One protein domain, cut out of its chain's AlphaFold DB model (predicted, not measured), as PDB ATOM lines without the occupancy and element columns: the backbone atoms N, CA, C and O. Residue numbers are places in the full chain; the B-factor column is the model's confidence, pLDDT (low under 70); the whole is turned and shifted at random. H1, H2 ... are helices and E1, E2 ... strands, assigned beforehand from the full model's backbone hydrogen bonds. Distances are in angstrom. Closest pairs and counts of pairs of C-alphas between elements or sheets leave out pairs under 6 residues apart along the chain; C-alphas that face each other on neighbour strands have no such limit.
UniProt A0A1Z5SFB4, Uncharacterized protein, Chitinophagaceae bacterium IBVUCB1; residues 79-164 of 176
ATOM      1  N   ASN A  79     120.143 145.702 158.298       84.81
ATOM      2  CA  ASN A  79     121.225 145.118 157.503       84.81
ATOM      3  C   ASN A  79     122.447 144.705 158.341       84.81
ATOM      4  O   ASN A  79     122.816 145.364 159.310       84.81
ATOM      5  N   LEU A  80     123.091 143.612 157.941       86.19
ATOM      6  CA  LEU A  80     124.269 143.031 158.569       86.19
ATOM      7  C   LEU A  80     125.527 143.761 158.091       86.19
ATOM      8  O   LEU A  80     125.862 143.692 156.907       86.19
ATOM      9  N   TYR A  81     126.243 144.417 159.004       86.19
ATOM     10  CA  TYR A  81     127.517 145.076 158.686       86.19
ATOM     11  C   TYR A  81     128.728 144.222 159.036       86.19
ATOM     12  O   TYR A  81     129.674 144.137 158.255       86.19
ATOM     13  N   SER A  82     128.693 143.573 160.194       85.75
ATOM     14  CA  SER A  82     129.765 142.705 160.660       85.75
ATOM     15  C   SER A  82     129.220 141.625 161.590       85.75
ATOM     16  O   SER A  82     128.093 141.706 162.084       85.75
ATOM     17  N   LEU A  83     130.029 140.587 161.787       88.88
ATOM     18  CA  LEU A  83     129.786 139.495 162.718       88.88
ATOM     19  C   LEU A  83     131.028 139.348 163.596       88.88
ATOM     20  O   LEU A  83     132.145 139.293 163.082       88.88
ATOM     21  N   ILE A  84     130.837 139.283 164.909       87.44
ATOM     22  CA  ILE A  84     131.923 139.243 165.889       87.44
ATOM     23  C   ILE A  84     132.001 137.848 166.504       87.44
ATOM     24  O   ILE A  84     131.070 137.411 167.175       87.44
ATOM     25  N   ALA A  85     133.111 137.145 166.284       88.56
ATOM     26  CA  ALA A  85     133.357 135.827 166.866       88.56
ATOM     27  C   ALA A  85     134.061 135.926 168.230       88.56
ATOM     28  O   ALA A  85     134.937 136.772 168.426       88.56
ATOM     29  N   ASP A  86     133.749 135.007 169.148       88.56
ATOM     30  CA  ASP A  86     134.493 134.856 170.405       88.56
ATOM     31  C   ASP A  86     135.900 134.290 170.137       88.56
ATOM     32  O   ASP A  86     136.088 133.106 169.824       88.56
ATOM     33  N   ALA A  87     136.910 135.148 170.295       89.25
ATOM     34  CA  ALA A  87     138.304 134.792 170.062       89.25
ATOM     35  C   ALA A  87     138.839 133.736 171.045       89.25
ATOM     36  O   ALA A  87     139.728 132.970 170.680       89.25
ATOM     37  N   ASN A  88     138.328 133.666 172.278       91.00
ATOM     38  CA  ASN A  88     138.755 132.657 173.248       91.00
ATOM     39  C   ASN A  88     138.208 131.285 172.871       91.00
ATOM     40  O   ASN A  88     138.953 130.309 172.914       91.00
ATOM     41  N   CYS A  89     136.946 131.204 172.442       87.50
ATOM     42  CA  CYS A  89     136.398 129.959 171.918       87.50
ATOM     43  C   CYS A  89     137.195 129.476 170.701       87.50
ATOM     44  O   CYS A  89     137.524 128.292 170.628       87.50
ATOM     45  N   LEU A  90     137.534 130.380 169.772       91.12
ATOM     46  CA  LEU A  90     138.235 129.997 168.546       91.12
ATOM     47  C   LEU A  90     139.661 129.552 168.863       91.12
ATOM     48  O   LEU A  90     140.092 128.498 168.405       91.12
ATOM     49  N   ARG A  91     140.362 130.302 169.717       93.50
ATOM     50  CA  ARG A  91     141.708 129.955 170.174       93.50
ATOM     51  C   ARG A  91     141.734 128.619 170.909       93.50
ATOM     52  O   ARG A  91     142.584 127.792 170.613       93.50
ATOM     53  N   ASN A  92     140.801 128.384 171.831       92.69
ATOM     54  CA  ASN A  92     140.732 127.121 172.568       92.69
ATOM     55  C   ASN A  92     140.477 125.938 171.632       92.69
ATOM     56  O   ASN A  92     141.110 124.900 171.789       92.69
ATOM     57  N   TYR A  93     139.587 126.105 170.649       92.38
ATOM     58  CA  TYR A  93     139.327 125.088 169.633       92.38
ATOM     59  C   TYR A  93     140.578 124.787 168.796       92.38
ATOM     60  O   TYR A  93     140.990 123.636 168.726       92.38
ATOM     61  N   LEU A  94     141.221 125.807 168.219       93.88
ATOM     62  CA  LEU A  94     142.407 125.619 167.375       93.88
ATOM     63  C   LEU A  94     143.598 125.049 168.161       93.88
ATOM     64  O   LEU A  94     144.301 124.181 167.661       93.88
ATOM     65  N   ASN A  95     143.782 125.466 169.417       94.75
ATOM     66  CA  ASN A  95     144.826 124.913 170.284       94.75
ATOM     67  C   ASN A  95     144.569 123.446 170.660       94.75
ATOM     68  O   ASN A  95     145.519 122.694 170.857       94.75
ATOM     69  N   ALA A  96     143.302 123.040 170.791       93.31
ATOM     70  CA  ALA A  96     142.929 121.654 171.075       93.31
ATOM     71  C   ALA A  96     142.984 120.748 169.833       93.31
ATOM     72  O   ALA A  96     143.053 119.530 169.988       93.31
ATOM     73  N   HIS A  97     142.962 121.335 168.633       93.56
ATOM     74  CA  HIS A  97     142.899 120.635 167.351       93.56
ATOM     75  C   HIS A  97     144.006 121.106 166.391       93.56
ATOM     76  O   HIS A  97     143.712 121.762 165.385       93.56
ATOM     77  N   PRO A  98     145.287 120.790 166.675       94.69
ATOM     78  CA  PRO A  98     146.417 121.191 165.833       94.69
ATOM     79  C   PRO A  98     146.380 120.584 164.420       94.69
ATOM     80  O   PRO A  98     147.083 121.053 163.531       94.69
ATOM     81  N   GLU A  99     145.568 119.547 164.194       94.38
ATOM     82  CA  GLU A  99     145.299 118.968 162.877       94.38
ATOM     83  C   GLU A  99     144.496 119.893 161.946       94.38
ATOM     84  O   GLU A  99     144.467 119.664 160.736       94.38
ATOM     85  N   VAL A 100     143.850 120.936 162.480       95.19
ATOM     86  CA  VAL A 100     143.129 121.938 161.686       95.19
ATOM     87  C   VAL A 100     144.132 122.810 160.941       95.19
ATOM     88  O   VAL A 100     144.832 123.621 161.539       95.19
ATOM     89  N   THR A 101     144.153 122.705 159.614       94.19
ATOM     90  CA  THR A 101     145.028 123.535 158.770       94.19
ATOM     91  C   THR A 101     144.299 124.724 158.158       94.19
ATOM     92  O   THR A 101     144.936 125.634 157.642       94.19
ATOM     93  N   ASN A 102     142.964 124.720 158.181       92.88
ATOM     94  CA  ASN A 102     142.138 125.767 157.592       92.88
ATOM     95  C   ASN A 102     140.848 125.976 158.391       92.88
ATOM     96  O   ASN A 102     140.276 125.028 158.931       92.88
ATOM     97  N   VAL A 103     140.337 127.208 158.385       93.19
ATOM     98  CA  VAL A 103     139.042 127.567 158.978       93.19
ATOM     99  C   VAL A 103     138.082 127.996 157.875       93.19
ATOM    100  O   VAL A 103     138.389 128.878 157.076       93.19
ATOM    101  N   LYS A 104     136.898 127.384 157.841       91.44
ATOM    102  CA  LYS A 104     135.820 127.716 156.912       91.44
ATOM    103  C   LYS A 104     134.753 128.544 157.620       91.44
ATOM    104  O   LYS A 104     134.239 128.137 158.661       91.44
ATOM    105  N   LEU A 105     134.389 129.670 157.009       93.00
ATOM    106  CA  LEU A 105     133.278 130.529 157.416       93.00
ATOM    107  C   LEU A 105     132.103 130.293 156.460       93.00
ATOM    108  O   LEU A 105     132.262 130.405 155.245       93.00
ATOM    109  N   MET A 106     130.937 129.929 156.990       92.19
ATOM    110  CA  MET A 106     129.756 129.592 156.190       92.19
ATOM    111  C   MET A 106     128.584 130.486 156.562       92.19
ATOM    112  O   MET A 106     128.174 130.481 157.716       92.19
ATOM    113  N   PHE A 107     128.013 131.198 155.590       91.00
ATOM    114  CA  PHE A 107     126.760 131.927 155.797       91.00
ATOM    115  C   PHE A 107     125.622 130.949 156.090       91.00
ATOM    116  O   PHE A 107     125.413 129.985 155.352       91.00
ATOM    117  N   ALA A 108     124.894 131.210 157.169       91.12
ATOM    118  CA  ALA A 108     123.779 130.399 157.628       91.12
ATOM    119  C   ALA A 108     122.662 131.290 158.175       91.12
ATOM    120  O   ALA A 108     122.876 132.465 158.475       91.12
ATOM    121  N   HIS A 109     121.471 130.720 158.334       92.19
ATOM    122  CA  HIS A 109     120.427 131.368 159.115       92.19
ATOM    123  C   HIS A 109     120.687 131.206 160.614       92.19
ATOM    124  O   HIS A 109     121.216 130.176 161.040       92.19
ATOM    125  N   THR A 110     120.268 132.183 161.418       90.69
ATOM    126  CA  THR A 110     120.194 131.998 162.873       90.69
ATOM    127  C   THR A 110     119.181 130.898 163.202       90.69
ATOM    128  O   THR A 110     118.187 130.710 162.488       90.69
ATOM    129  N   LEU A 111     119.419 130.157 164.292       90.50
ATOM    130  CA  LEU A 111     118.474 129.131 164.741       90.50
ATOM    131  C   LEU A 111     117.096 129.737 165.045       90.50
ATOM    132  O   LEU A 111     116.077 129.157 164.677       90.50
ATOM    133  N   ASP A 112     117.052 130.933 165.629       91.44
ATOM    134  CA  ASP A 112     115.800 131.639 165.921       91.44
ATOM    135  C   ASP A 112     115.025 132.000 164.644       91.44
ATOM    136  O   ASP A 112     113.805 131.823 164.580       91.44
ATOM    137  N   TYR A 113     115.713 132.438 163.585       91.12
ATOM    138  CA  TYR A 113     115.065 132.765 162.314       91.12
ATOM    139  C   TYR A 113     114.406 131.540 161.668       91.12
ATOM    140  O   TYR A 113     113.246 131.602 161.249       91.12
ATOM    141  N   ILE A 114     115.091 130.392 161.636       94.38
ATOM    142  CA  ILE A 114     114.499 129.168 161.069       94.38
ATOM    143  C   ILE A 114     113.386 128.599 161.956       94.38
ATOM    144  O   ILE A 114     112.367 128.151 161.429       94.38
ATOM    145  N   ASN A 115     113.526 128.687 163.282       94.62
ATOM    146  CA  ASN A 115     112.537 128.188 164.241       94.62
ATOM    147  C   ASN A 115     111.260 129.045 164.292       94.62
ATOM    148  O   ASN A 115     110.243 128.596 164.817       94.62
ATOM    149  N   THR A 116     111.277 130.247 163.709       95.19
ATOM    150  CA  THR A 116     110.107 131.135 163.572       95.19
ATOM    151  C   THR A 116     109.396 131.008 162.219       95.19
ATOM    152  O   THR A 116     108.561 131.842 161.879       95.19
ATOM    153  N   GLY A 117     109.682 129.951 161.447       95.06
ATOM    154  CA  GLY A 117     108.963 129.624 160.208       95.06
ATOM    155  C   GLY A 117     109.625 130.113 158.917       95.06
ATOM    156  O   GLY A 117     109.032 129.985 157.846       95.06
ATOM    157  N   HIS A 118     110.858 130.624 158.984       94.19
ATOM    158  CA  HIS A 118     111.582 131.151 157.820       94.19
ATOM    159  C   HIS A 118     112.601 130.170 157.213       94.19
ATOM    160  O   HIS A 118     113.490 130.558 156.452       94.19
ATOM    161  N   GLN A 119     112.501 128.877 157.533       93.94
ATOM    162  CA  GLN A 119     113.396 127.861 156.982       93.94
ATOM    163  C   GLN A 119     113.367 127.860 155.442       93.94
ATOM    164  O   GLN A 119     112.307 127.813 154.823       93.94
ATOM    165  N   GLY A 120     114.553 127.896 154.823       91.62
ATOM    166  CA  GLY A 120     114.714 127.870 153.363       91.62
ATOM    167  C   GLY A 120     114.365 129.177 152.641       91.62
ATOM    168  O   GLY A 120     114.441 129.219 151.415       91.62
ATOM    169  N   GLN A 121     114.004 130.240 153.364       92.50
ATOM    170  CA  GLN A 121     113.689 131.543 152.778       92.50
ATOM    171  C   GLN A 121     114.938 132.422 152.726       92.50
ATOM    172  O   GLN A 121     115.718 132.443 153.671       92.50
ATOM    173  N   ASN A 122     115.137 133.158 151.632       90.75
ATOM    174  CA  ASN A 122     116.277 134.064 151.511       90.75
ATOM    175  C   ASN A 122     116.137 135.235 152.501       90.75
ATOM    176  O   ASN A 122     115.246 136.072 152.355       90.75
ATOM    177  N   ALA A 123     117.040 135.299 153.479       87.06
ATOM    178  CA  ALA A 123     117.073 136.339 154.503       87.06
ATOM    179  C   ALA A 123     117.620 137.697 154.013       87.06
ATOM    180  O   ALA A 123     117.539 138.687 154.743       87.06
ATOM    181  N   GLY A 124     118.171 137.776 152.796       87.25
ATOM    182  CA  GLY A 124     118.856 138.973 152.307       87.25
ATOM    183  C   GLY A 124     120.039 139.322 153.208       87.25
ATOM    184  O   GLY A 124     120.762 138.431 153.630       87.25
ATOM    185  N   TYR A 125     120.216 140.599 153.542       85.75
ATOM    186  CA  TYR A 125     121.276 141.055 154.448       85.75
ATOM    187  C   TYR A 125     120.796 141.222 155.891       85.75
ATOM    188  O   TYR A 125     121.371 142.014 156.621       85.75
ATOM    189  N   LYS A 126     119.743 140.526 156.331       86.56
ATOM    190  CA  LYS A 126     119.136 140.781 157.645       86.56
ATOM    191  C   LYS A 126     120.034 140.355 158.818       86.56
ATOM    192  O   LYS A 126     120.301 139.169 158.993       86.56
ATOM    193  N   SER A 127     120.426 141.312 159.663       82.88
ATOM    194  CA  SER A 127     121.361 141.159 160.791       82.88
ATOM    195  C   SER A 127     120.916 140.103 161.817       82.88
ATOM    196  O   SER A 127     121.721 139.291 162.252       82.88
ATOM    197  N   GLY A 128     119.617 140.025 162.134       84.56
ATOM    198  CA  GLY A 128     119.066 139.012 163.055       84.56
ATOM    199  C   GLY A 128     118.713 137.665 162.410       84.56
ATOM    200  O   GLY A 128     118.315 136.727 163.102       84.56
ATOM    201  N   ALA A 129     118.823 137.562 161.085       88.62
ATOM    202  CA  ALA A 129     118.461 136.362 160.336       88.62
ATOM    203  C   ALA A 129     119.680 135.602 159.810       88.62
ATOM    204  O   ALA A 129     119.582 134.395 159.603       88.62
ATOM    205  N   LEU A 130     120.811 136.283 159.609       89.31
ATOM    206  CA  LEU A 130     122.066 135.702 159.146       89.31
ATOM    207  C   LEU A 130     123.090 135.561 160.275       89.31
ATOM    208  O   LEU A 130     123.237 136.435 161.119       89.31
ATOM    209  N   THR A 131     123.856 134.478 160.228       90.94
ATOM    210  CA  THR A 131     125.037 134.236 161.064       90.94
ATOM    211  C   THR A 131     126.126 133.547 160.236       90.94
ATOM    212  O   THR A 131     125.907 133.199 159.068       90.94
ATOM    213  N   LEU A 132     127.303 133.336 160.828       91.62
ATOM    214  CA  LEU A 132     128.317 132.441 160.280       91.62
ATOM    215  C   LEU A 132     128.440 131.181 161.139       91.62
ATOM    216  O   LEU A 132     128.455 131.231 162.363       91.62
ATOM    217  N   VAL A 133     128.603 130.041 160.481       90.25
ATOM    218  CA  VAL A 133     129.092 128.818 161.114       90.25
ATOM    219  C   VAL A 133     130.582 128.699 160.823       90.25
ATOM    220  O   VAL A 133     131.002 128.758 159.664       90.25
ATOM    221  N   ILE A 134     131.373 128.532 161.879       92.81
ATOM    222  CA  ILE A 134     132.827 128.406 161.840       92.81
ATOM    223  C   ILE A 134     133.200 126.946 162.112       92.81
ATOM    224  O   ILE A 134     132.866 126.392 163.163       92.81
ATOM    225  N   ALA A 135     133.908 126.332 161.164       92.94
ATOM    226  CA  ALA A 135     134.397 124.959 161.271       92.94
ATOM    227  C   ALA A 135     135.838 124.850 160.762       92.94
ATOM    228  O   ALA A 135     136.185 125.446 159.742       92.94
ATOM    229  N   GLY A 136     136.672 124.077 161.460       93.56
ATOM    230  CA  GLY A 136     138.008 123.732 160.977       93.56
ATOM    231  C   GLY A 136     137.973 122.511 160.062       93.56
ATOM    232  O   GLY A 136     137.091 121.659 160.199       93.56
ATOM    233  N   TYR A 137     138.934 122.412 159.149       95.44
ATOM    234  CA  TYR A 137     139.187 121.182 158.404       95.44
ATOM    235  C   TYR A 137     140.682 120.865 158.317       95.44
ATOM    236  O   TYR A 137     141.527 121.766 158.355       95.44
ATOM    237  N   ASP A 138     140.988 119.572 158.250       95.31
ATOM    238  CA  ASP A 138     142.352 119.053 158.169       95.31
ATOM    239  C   ASP A 138     142.950 119.201 156.756       95.31
ATOM    240  O   ASP A 138     142.284 119.612 155.802       95.31
ATOM    241  N   ALA A 139     144.220 118.830 156.586       95.31
ATOM    242  CA  ALA A 139     144.886 118.879 155.282       95.31
ATOM    243  C   ALA A 139     144.232 117.976 154.213       95.31
ATOM    244  O   ALA A 139     144.447 118.183 153.018       95.31
ATOM    245  N   ALA A 140     143.442 116.982 154.626       95.44
ATOM    246  CA  ALA A 140     142.700 116.090 153.743       95.44
ATOM    247  C   ALA A 140     141.290 116.616 153.403       95.44
ATOM    248  O   ALA A 140     140.590 116.003 152.597       95.44
ATOM    249  N   GLY A 141     140.876 117.756 153.966       91.69
ATOM    250  CA  GLY A 141     139.567 118.359 153.720       91.69
ATOM    251  C   GLY A 141     138.447 117.849 154.628       91.69
ATOM    252  O   GLY A 141     137.286 118.182 154.383       91.69
ATOM    253  N   ASN A 142     138.749 117.062 155.664       94.81
ATOM    254  CA  ASN A 142     137.738 116.552 156.590       94.81
ATOM    255  C   ASN A 142     137.434 117.578 157.679       94.81
ATOM    256  O   ASN A 142     138.348 118.192 158.229       94.81
ATOM    257  N   TYR A 143     136.157 117.724 158.041       94.25
ATOM    258  CA  TYR A 143     135.781 118.568 159.171       94.25
ATOM    259  C   TYR A 143     136.324 118.008 160.480       94.25
ATOM    260  O   TYR A 143     136.123 116.838 160.808       94.25
ATOM    261  N   VAL A 144     136.920 118.898 161.259       93.75
ATOM    262  CA  VAL A 144     137.286 118.651 162.647       93.75
ATOM    263  C   VAL A 144     136.210 119.318 163.499       93.75
ATOM    264  O   VAL A 144     135.891 120.491 163.313       93.75
ATOM    265  N   LEU A 145     135.553 118.546 164.363       91.75
ATOM    266  CA  LEU A 145     134.394 119.010 165.130       91.75
ATOM    267  C   LEU A 145     134.757 119.179 166.602       91.75
ATOM    268  O   LEU A 145     135.390 118.311 167.201       91.75
ATOM    269  N   ILE A 146     134.248 120.245 167.217       86.56
ATOM    270  CA  ILE A 146     134.342 120.471 168.661       86.56
ATOM    271  C   ILE A 146     133.641 119.307 169.369       86.56
ATOM    272  O   ILE A 146     132.458 119.045 169.130       86.56
ATOM    273  N   ASN A 147     134.361 118.600 170.245       86.31
ATOM    274  CA  ASN A 147     133.860 117.425 170.973       86.31
ATOM    275  C   ASN A 147     133.227 116.348 170.060       86.31
ATOM    276  O   ASN A 147     132.337 115.615 170.486       86.31
ATOM    277  N   GLY A 148     133.649 116.273 168.792       85.62
ATOM    278  CA  GLY A 148     133.194 115.270 167.825       85.62
ATOM    279  C   GLY A 148     131.815 115.504 167.196       85.62
ATOM    280  O   GLY A 148     131.437 114.743 166.311       85.62
ATOM    281  N   ASN A 149     131.051 116.527 167.600       87.88
ATOM    282  CA  ASN A 149     129.720 116.779 167.024       87.88
ATOM    283  C   ASN A 149     129.248 118.241 167.044       87.88
ATOM    284  O   ASN A 149     128.063 118.500 166.829       87.88
ATOM    285  N   ARG A 150     130.133 119.202 167.318       87.69
ATOM    286  CA  ARG A 150     129.782 120.627 167.379       87.69
ATOM    287  C   ARG A 150     130.666 121.472 166.475       87.69
ATOM    288  O   ARG A 150     131.802 121.125 166.170       87.69
ATOM    289  N   VAL A 151     130.119 122.617 166.097       89.25
ATOM    290  CA  VAL A 151     130.784 123.710 165.383       89.25
ATOM    291  C   VAL A 151     130.500 125.005 166.136       89.25
ATOM    292  O   VAL A 151     129.620 125.038 167.000       89.25
ATOM    293  N   MET A 152     131.250 126.060 165.844       83.50
ATOM    294  CA  MET A 152     131.012 127.366 166.449       83.50
ATOM    295  C   MET A 152     130.008 128.163 165.612       83.50
ATOM    296  O   MET A 152     130.175 128.282 164.404       83.50
ATOM    297  N   ASP A 153     128.996 128.735 166.260       78.56
ATOM    298  CA  ASP A 153     127.928 129.536 165.637       78.56
ATOM    299  C   ASP A 153     127.672 130.880 166.355       78.56
ATOM    300  O   ASP A 153     126.746 131.617 166.016       78.56
ATOM    301  N   ARG A 154     128.494 131.213 167.361       66.94
ATOM    302  CA  ARG A 154     128.323 132.383 168.241       66.94
ATOM    303  C   ARG A 154     128.930 133.659 167.671       66.94
ATOM    304  O   ARG A 154     129.793 134.273 168.292       66.94
ATOM    305  N   VAL A 155     128.499 134.034 166.478       83.12
ATOM    306  CA  VAL A 155     128.983 135.247 165.816       83.12
ATOM    307  C   VAL A 155     127.943 136.338 166.023       83.12
ATOM    308  O   VAL A 155     126.849 136.263 165.471       83.12
ATOM    309  N   ALA A 156     128.255 137.302 166.889       80.25
ATOM    310  CA  ALA A 156     127.336 138.362 167.285       80.25
ATOM    311  C   ALA A 156     127.155 139.362 166.129       80.25
ATOM    312  O   ALA A 156     128.158 139.898 165.641       80.25
ATOM    313  N   PRO A 157     125.923 139.596 165.648       82.25
ATOM    314  CA  PRO A 157     125.685 140.467 164.508       82.25
ATOM    315  C   PRO A 157     125.662 141.943 164.905       82.25
ATOM    316  O   PRO A 157     125.044 142.346 165.884       82.25
ATOM    317  N   CYS A 158     126.285 142.775 164.084       75.38
ATOM    318  CA  CYS A 158     126.254 144.231 164.177       75.38
ATOM    319  C   CYS A 158     125.277 144.797 163.126       75.38
ATOM    320  O   CYS A 158     125.343 144.368 161.965       75.38
ATOM    321  N   PRO A 159     124.356 145.726 163.475       69.81
ATOM    322  CA  PRO A 159     124.364 146.611 164.651       69.81
ATOM    323  C   PRO A 159     123.681 146.100 165.937       69.81
ATOM    324  O   PRO A 159     123.699 146.819 166.932       69.81
ATOM    325  N   ILE A 160     123.071 144.910 165.934       74.94
ATOM    326  CA  ILE A 160     122.244 144.418 167.057       74.94
ATOM    327  C   ILE A 160     123.064 144.274 168.349       74.94
ATOM    328  O   ILE A 160     122.672 144.808 169.383       74.94
ATOM    329  N   ASP A 161     124.227 143.626 168.263       80.62
ATOM    330  CA  ASP A 161     125.094 143.281 169.393       80.62
ATOM    331  C   ASP A 161     126.516 143.852 169.218       80.62
ATOM    332  O   ASP A 161     127.522 143.173 169.440       80.62
ATOM    333  N   CYS A 162     126.630 145.116 168.794       81.81
ATOM    334  CA  CYS A 162     127.936 145.771 168.678       81.81
ATOM    335  C   CYS A 162     128.511 146.242 170.022       81.81
ATOM    336  O   CYS A 162     127.763 146.678 170.909       81.81
ATOM    337  N   PRO A 163     129.855 146.308 170.137       85.06
ATOM    338  CA  PRO A 163     130.513 147.125 171.146       85.06
ATOM    339  C   PRO A 163     129.969 148.557 171.119       85.06
ATOM    340  O   PRO A 163     129.875 149.179 170.065       85.06
ATOM    341  N   GLN A 164     129.631 149.087 172.293       86.75
ATOM    342  CA  GLN A 164     129.101 150.451 172.430       86.75
ATOM    343  C   GLN A 164     130.209 151.511 172.519       86.75
ATOM    344  O   GLN A 164     129.947 152.707 172.433       86.75
TER     345      GLN A 164
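AT A GLANCE: This is residues 79 to 164 of the 176 residues of an uncharacterized protein of Chitinophagaceae bacterium IBVUCB1 (UniProt A0A1Z5SFB4). E1 and then H1 run loosely along a long two-stranded ribbon of E2 and E3; E4 pairs with E1, and H2 sits at the ribbon's end on that side. Residues 138 to 154 fold back from E3 to E4. The printed part has 86 residues, 42 in named elements, under half, in the order E1 H1 E2 H2 E3 E4: mixed, helices and strands. It is only just compact, close to loose, radius of gyration of the C-alphas 14.1 A; spans 35 by 33 by 18 A.

HOW THE PARTS SIT: E1, residues 82 to 85, and E4, residues 155 to 158, are antiparallel neighbours; N 84 and O 156 are 2.8 A apart. E2, residues 102 to 109, and E3, residues 130 to 137, are antiparallel; N 104 and O 135 are 2.8 A apart. The closest C-alphas of E3 and E4, Leu 132 and Val 155, are 6.2 A apart. H1, residues 87 to 96, has every O i to N i+4 pair within hydrogen-bond range; H2, residues 111 to 118, has 2 of 4.

IN THESE COORDINATES: E1 begins at C-alpha 82 (129.765, 142.705, 160.660); E4 ends at C-alpha 158 (126.254, 144.231, 164.177). H1 measures 14.0 A, E2 and E3 22.5 A each.

THE WHOLE: The printed part has no cut. Links H2 to E3 and E3 to E4 are long. Residues 154 and 159 have pLDDT under 70.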